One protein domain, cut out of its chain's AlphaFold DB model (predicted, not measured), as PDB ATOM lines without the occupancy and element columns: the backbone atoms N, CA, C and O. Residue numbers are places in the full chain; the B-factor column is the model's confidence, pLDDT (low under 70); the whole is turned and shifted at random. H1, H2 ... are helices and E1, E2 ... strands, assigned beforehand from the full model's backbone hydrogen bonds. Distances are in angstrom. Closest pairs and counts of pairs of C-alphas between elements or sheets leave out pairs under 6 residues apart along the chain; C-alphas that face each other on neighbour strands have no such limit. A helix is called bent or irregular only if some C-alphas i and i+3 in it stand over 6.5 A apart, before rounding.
ATOM      1  N   ALA A  91     -43.821 -36.367  40.031       83.06
ATOM      2  CA  ALA A  91     -43.686 -34.916  40.020       83.06
ATOM      3  C   ALA A  91     -42.263 -34.475  40.399       83.06
ATOM      4  O   ALA A  91     -41.685 -33.648  39.702       83.06
ATOM      5  N   GLU A  92     -41.678 -35.072  41.438       82.00
ATOM      6  CA  GLU A  92     -40.297 -34.803  41.856       82.00
ATOM      7  C   GLU A  92     -39.283 -35.237  40.791       82.00
ATOM      8  O   GLU A  92     -38.397 -34.463  40.450       82.00
ATOM      9  N   VAL A  93     -39.453 -36.418  40.186       88.88
ATOM     10  CA  VAL A  93     -38.578 -36.887  39.092       88.88
ATOM     11  C   VAL A  93     -38.638 -35.946  37.885       88.88
ATOM     12  O   VAL A  93     -37.619 -35.670  37.256       88.88
ATOM     13  N   LEU A  94     -39.825 -35.438  37.544       88.19
ATOM     14  CA  LEU A  94     -39.976 -34.477  36.450       88.19
ATOM     15  C   LEU A  94     -39.348 -33.121  36.780       88.19
ATOM     16  O   LEU A  94     -38.761 -32.505  35.891       88.19
ATOM     17  N   ALA A  95     -39.458 -32.670  38.029       86.62
ATOM     18  CA  ALA A  95     -38.814 -31.446  38.489       86.62
ATOM     19  C   ALA A  95     -37.282 -31.563  38.422       86.62
ATOM     20  O   ALA A  95     -36.630 -30.688  37.861       86.62
ATOM     21  N   GLU A  96     -36.722 -32.677  38.890       86.75
ATOM     22  CA  GLU A  96     -35.283 -32.955  38.841       86.75
ATOM     23  C   GLU A  96     -34.764 -33.098  37.408       86.75
ATOM     24  O   GLU A  96     -33.728 -32.536  37.066       86.75
ATOM     25  N   LEU A  97     -35.510 -33.767  36.523       90.00
ATOM     26  CA  LEU A  97     -35.143 -33.849  35.108       90.00
ATOM     27  C   LEU A  97     -35.154 -32.464  34.441       90.00
ATOM     28  O   LEU A  97     -34.297 -32.167  33.608       90.00
ATOM     29  N   ALA A  98     -36.129 -31.617  34.775       87.25
ATOM     30  CA  ALA A  98     -36.180 -30.249  34.272       87.25
ATOM     31  C   ALA A  98     -35.002 -29.413  34.797       87.25
ATOM     32  O   ALA A  98     -34.439 -28.616  34.045       87.25
ATOM     33  N   GLU A  99     -34.602 -29.624  36.049       85.38
ATOM     34  CA  GLU A  99     -33.427 -28.985  36.631       85.38
ATOM     35  C   GLU A  99     -32.129 -29.448  35.964       85.38
ATOM     36  O   GLU A  99     -31.372 -28.594  35.508       85.38
ATOM     37  N   ALA A 100     -31.921 -30.754  35.792       88.69
ATOM     38  CA  ALA A 100     -30.762 -31.309  35.092       88.69
ATOM     39  C   ALA A 100     -30.645 -30.772  33.654       88.69
ATOM     40  O   ALA A 100     -29.563 -30.401  33.201       88.69
ATOM     41  N   ARG A 101     -31.774 -30.628  32.942       88.31
ATOM     42  CA  ARG A 101     -31.814 -29.986  31.612       88.31
ATOM     43  C   ARG A 101     -31.420 -28.518  31.651       88.31
ATOM     44  O   ARG A 101     -30.784 -28.029  30.724       88.31
ATOM     45  N   ARG A 102     -31.841 -27.802  32.692       86.94
ATOM     46  CA  ARG A 102     -31.565 -26.373  32.865       86.94
ATOM     47  C   ARG A 102     -30.096 -26.128  33.199       86.94
ATOM     48  O   ARG A 102     -29.530 -25.165  32.695       86.94
ATOM     49  N   THR A 103     -29.500 -26.966  34.042       86.12
ATOM     50  CA  THR A 103     -28.093 -26.866  34.460       86.12
ATOM     51  C   THR A 103     -27.131 -27.533  33.480       86.12
ATOM     52  O   THR A 103     -25.938 -27.243  33.514       86.12
ATOM     53  N   GLY A 104     -27.638 -28.381  32.582       86.94
ATOM     54  CA  GLY A 104     -26.823 -29.153  31.647       86.94
ATOM     55  C   GLY A 104     -26.136 -30.352  32.300       86.94
ATOM     56  O   GLY A 104     -25.186 -30.882  31.726       86.94
ATOM     57  N   ASP A 105     -26.610 -30.786  33.474       87.56
ATOM     58  CA  ASP A 105     -26.158 -31.990  34.186       87.56
ATOM     59  C   ASP A 105     -26.798 -33.256  33.591       87.56
ATOM     60  O   ASP A 105     -27.469 -34.051  34.248       87.56
ATOM     61  N   ILE A 106     -26.670 -33.387  32.274       88.88
ATOM     62  CA  ILE A 106     -27.153 -34.523  31.495       88.88
ATOM     63  C   ILE A 106     -25.965 -35.093  30.759       88.88
ATOM     64  O   ILE A 106     -25.241 -34.361  30.091       88.88
ATOM     65  N   ILE A 107     -25.776 -36.404  30.858       89.06
ATOM     66  CA  ILE A 107     -24.716 -37.098  30.135       89.06
ATOM     67  C   ILE A 107     -24.982 -36.990  28.629       89.06
ATOM     68  O   ILE A 107     -25.960 -37.540  28.121       89.06
ATOM     69  N   ALA A 108     -24.103 -36.280  27.923       84.75
ATOM     70  CA  ALA A 108     -24.188 -36.063  26.480       84.75
ATOM     71  C   ALA A 108     -23.572 -37.223  25.683       84.75
ATOM     72  O   ALA A 108     -23.971 -37.483  24.548       84.75
ATOM     73  N   ASN A 109     -22.598 -37.926  26.272       83.81
ATOM     74  CA  ASN A 109     -21.963 -39.099  25.682       83.81
ATOM     75  C   ASN A 109     -21.758 -40.193  26.743       83.81
ATOM     76  O   ASN A 109     -21.030 -39.990  27.716       83.81
ATOM     77  N   SER A 110     -22.363 -41.364  26.523       79.06
ATOM     78  CA  SER A 110     -22.279 -42.525  27.418       79.06
ATOM     79  C   SER A 110     -20.896 -43.181  27.481       79.06
ATOM     80  O   SER A 110     -20.645 -43.951  28.400       79.06
ATOM     81  N   GLU A 111     -20.009 -42.914  26.520       83.69
ATOM     82  CA  GLU A 111     -18.662 -43.505  26.467       83.69
ATOM     83  C   GLU A 111     -17.626 -42.691  27.248       83.69
ATOM     84  O   GLU A 111     -16.650 -43.240  27.749       83.69
ATOM     85  N   VAL A 112     -17.833 -41.377  27.349       79.81
ATOM     86  CA  VAL A 112     -16.859 -40.439  27.937       79.81
ATOM     87  C   VAL A 112     -17.378 -39.840  29.250       79.81
ATOM     88  O   VAL A 112     -16.645 -39.135  29.933       79.81
ATOM     89  N   SER A 113     -18.628 -40.140  29.631       84.06
ATOM     90  CA  SER A 113     -19.286 -39.646  30.852       84.06
ATOM     91  C   SER A 113     -19.212 -38.123  31.016       84.06
ATOM     92  O   SER A 113     -19.130 -37.624  32.134       84.06
ATOM     93  N   ILE A 114     -19.239 -37.390  29.899       88.50
ATOM     94  CA  ILE A 114     -19.234 -35.923  29.889       88.50
ATOM     95  C   ILE A 114     -20.663 -35.383  29.901       88.50
ATOM     96  O   ILE A 114     -21.555 -35.918  29.228       88.50
ATOM     97  N   THR A 115     -20.871 -34.304  30.644       89.62
ATOM     98  CA  THR A 115     -22.152 -33.599  30.731       89.62
ATOM     99  C   THR A 115     -22.341 -32.620  29.564       89.62
ATOM    100  O   THR A 115     -21.378 -32.134  28.966       89.62
ATOM    101  N   GLU A 116     -23.590 -32.297  29.218       87.31
ATOM    102  CA  GLU A 116     -23.917 -31.301  28.185       87.31
ATOM    103  C   GLU A 116     -23.306 -29.934  28.490       87.31
ATOM    104  O   GLU A 116     -22.892 -29.220  27.573       87.31
ATOM    105  N   ARG A 117     -23.213 -29.586  29.775       88.06
ATOM    106  CA  ARG A 117     -22.555 -28.367  30.237       88.06
ATOM    107  C   ARG A 117     -21.076 -28.316  29.868       88.06
ATOM    108  O   ARG A 117     -20.616 -27.289  29.378       88.06
ATOM    109  N   GLU A 118     -20.347 -29.407  30.078       85.94
ATOM    110  CA  GLU A 118     -18.916 -29.500  29.753       85.94
ATOM    111  C   GLU A 118     -18.675 -29.484  28.240       85.94
ATOM    112  O   GLU A 118     -17.694 -28.909  27.771       85.94
ATOM    113  N   LEU A 119     -19.591 -30.073  27.465       87.00
ATOM    114  CA  LEU A 119     -19.500 -30.104  26.005       87.00
ATOM    115  C   LEU A 119     -19.898 -28.765  25.358       87.00
ATOM    116  O   LEU A 119     -19.319 -28.361  24.349       87.00
ATOM    117  N   PHE A 120     -20.877 -28.061  25.935       86.88
ATOM    118  CA  PHE A 120     -21.424 -26.809  25.404       86.88
ATOM    119  C   PHE A 120     -21.503 -25.702  26.469       86.88
ATOM    120  O   PHE A 120     -22.594 -25.184  26.737       86.88
ATOM    121  N   PRO A 121     -20.368 -25.236  27.019       82.25
ATOM    122  CA  PRO A 121     -20.352 -24.276  28.129       82.25
ATOM    123  C   PRO A 121     -21.074 -22.962  27.799       82.25
ATOM    124  O   PRO A 121     -21.743 -22.379  28.650       82.25
ATOM    125  N   GLY A 122     -21.054 -22.526  26.534       86.56
ATOM    126  CA  GLY A 122     -21.767 -21.322  26.089       86.56
ATOM    127  C   GLY A 122     -23.293 -21.373  26.254       86.56
ATOM    128  O   GLY A 122     -23.926 -20.321  26.290       86.56
ATOM    129  N   ARG A 123     -23.897 -22.565  26.381       85.00
ATOM    130  CA  ARG A 123     -25.347 -22.733  26.598       85.00
ATOM    131  C   ARG A 123     -25.745 -22.705  28.075       85.00
ATOM    132  O   ARG A 123     -26.912 -22.466  28.371       85.00
ATOM    133  N   TYR A 124     -24.785 -22.896  28.983       85.00
ATOM    134  CA  TYR A 124     -25.025 -23.043  30.424       85.00
ATOM    135  C   TYR A 124     -24.207 -22.058  31.283       85.00
ATOM    136  O   TYR A 124     -24.305 -22.083  32.506       85.00
ATOM    137  N   ALA A 125     -23.464 -21.126  30.673       72.62
ATOM    138  CA  ALA A 125     -22.582 -20.172  31.360       72.62
ATOM    139  C   ALA A 125     -23.265 -19.311  32.449       72.62
ATOM    140  O   ALA A 125     -22.626 -18.927  33.423       72.62
ATOM    141  N   ALA A 126     -24.567 -19.026  32.324       71.31
ATOM    142  CA  ALA A 126     -25.332 -18.299  33.345       71.31
ATOM    143  C   ALA A 126     -25.715 -19.162  34.570       71.31
ATOM    144  O   ALA A 126     -26.161 -18.632  35.586       71.31
ATOM    145  N   GLN A 127     -25.586 -20.488  34.467       65.25
ATOM    146  CA  GLN A 127     -25.963 -21.462  35.498       65.25
ATOM    147  C   GLN A 127     -24.767 -21.874  36.367       65.25
ATOM    148  O   GLN A 127     -24.945 -22.150  37.553       65.25
ATOM    149  N   ASP A 128     -23.546 -21.841  35.822       60.34
ATOM    150  CA  ASP A 128     -22.317 -22.154  36.571       60.34
ATOM    151  C   ASP A 128     -22.090 -21.217  37.761       60.34
ATOM    152  O   ASP A 128     -21.662 -21.646  38.833       60.34
ATOM    153  N   THR A 129     -22.463 -19.945  37.617       58.38
ATOM    154  CA  THR A 129     -22.384 -18.961  38.704       58.38
ATOM    155  C   THR A 129     -23.372 -19.228  39.843       58.38
ATOM    156  O   THR A 129     -23.158 -18.739  40.948       58.38
ATOM    157  N   LEU A 130     -24.445 -19.993  39.601       56.38
ATOM    158  CA  LEU A 130     -25.451 -20.341  40.612       56.38
ATOM    159  C   LEU A 130     -25.103 -21.644  41.346       56.38
ATOM    160  O   LEU A 130     -25.326 -21.740  42.552       56.38
ATOM    161  N   GLN A 131     -24.502 -22.618  40.654       54.03
ATOM    162  CA  GLN A 131     -24.123 -23.906  41.248       54.03
ATOM    163  C   GLN A 131     -22.898 -23.798  42.173       54.03
ATOM    164  O   GLN A 131     -22.808 -24.518  43.164       54.03
ATOM    165  N   ALA A 132     -21.984 -22.855  41.910       53.44
ATOM    166  CA  ALA A 132     -20.809 -22.597  42.755       53.44
ATOM    167  C   ALA A 132     -21.150 -22.098  44.182       53.44
ATOM    168  O   ALA A 132     -20.266 -22.035  45.035       53.44
ATOM    169  N   GLY A 133     -22.415 -21.747  44.452       44.88
ATOM    170  CA  GLY A 133     -22.904 -21.315  45.764       44.88
ATOM    171  C   GLY A 133     -23.567 -22.408  46.615       44.88
ATOM    172  O   GLY A 133     -23.944 -22.124  47.751       44.88
TER     173      GLY A 133
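This is residues 91 to 133 of the 148 residues of an uncharacterized protein of Hydrogenophaga sp. IBVHS2 (UniProt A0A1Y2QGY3). A long helix, H1, runs in from one side to a row made of a narrow strand loop, the short helix H2 and a second longer helix, H3. The first residues of H1, 91 to 96, stick out free, while its last two meet H3 at a steep angle; in the loop, E1 pairs antiparallel with residues 114 to 115. The printed part has 43 residues, with three named helices and one named strand in the order H1, E1, H2, H3, and is mostly helix. It is only just compact, close to loose, with a radius of gyration of the C-alphas of 10.9 A and spans of 29 by 25 by 16 A.

H1, residues 91 to 103, touches H3, residues 121 to 131, with residues 102 to 103 alone. Their closest C-alphas, of Thr 103 and Gln 127, are 5.9 A apart. The two run opposite ways at a steep tilt of 62 degrees. H2, residues 116 to 119, is close to H1 but not clearly touching, the closest C-alphas being those of Thr 103 and Arg 117, at 7.1 A. H2 is also close to H3 but not clearly touching; the C-alphas of Arg 117 and Tyr 124, their closest, are 5.9 A apart. E1, residues 107 to 109, pairs with no named strand and is apart from H1 and H3. Its closest C-alpha to H2 is that of Ala 108, 5.1 A from C-alpha 116. Every O i to N i+4 pair in H1 is within hydrogen-bond range, against 3 of 7 in H3, where 3 of 8 O i to N i+3 pairs are; H2 is too short for an i+4 pair.

H1 measures 18.4 A from C-alpha 91 at (-43.686, -34.916, 40.020) to C-alpha 103 at (-28.093, -26.866, 34.460). H3 measures 13.7 A and ends with C-alpha 131 at (-24.123, -23.906, 41.248). H3 is irregular, C-alphas 123 and 126 being 8.1 A apart. E1 measures 5.6 A and H2 5.1 A.

The two C-alphas farthest apart, of Ala 91 and Val 112, are 29.9 A apart. The printed part has no cut and no long link. The mean pLDDT of the printed part is 80.6, and residues 127 to 133 are under 70.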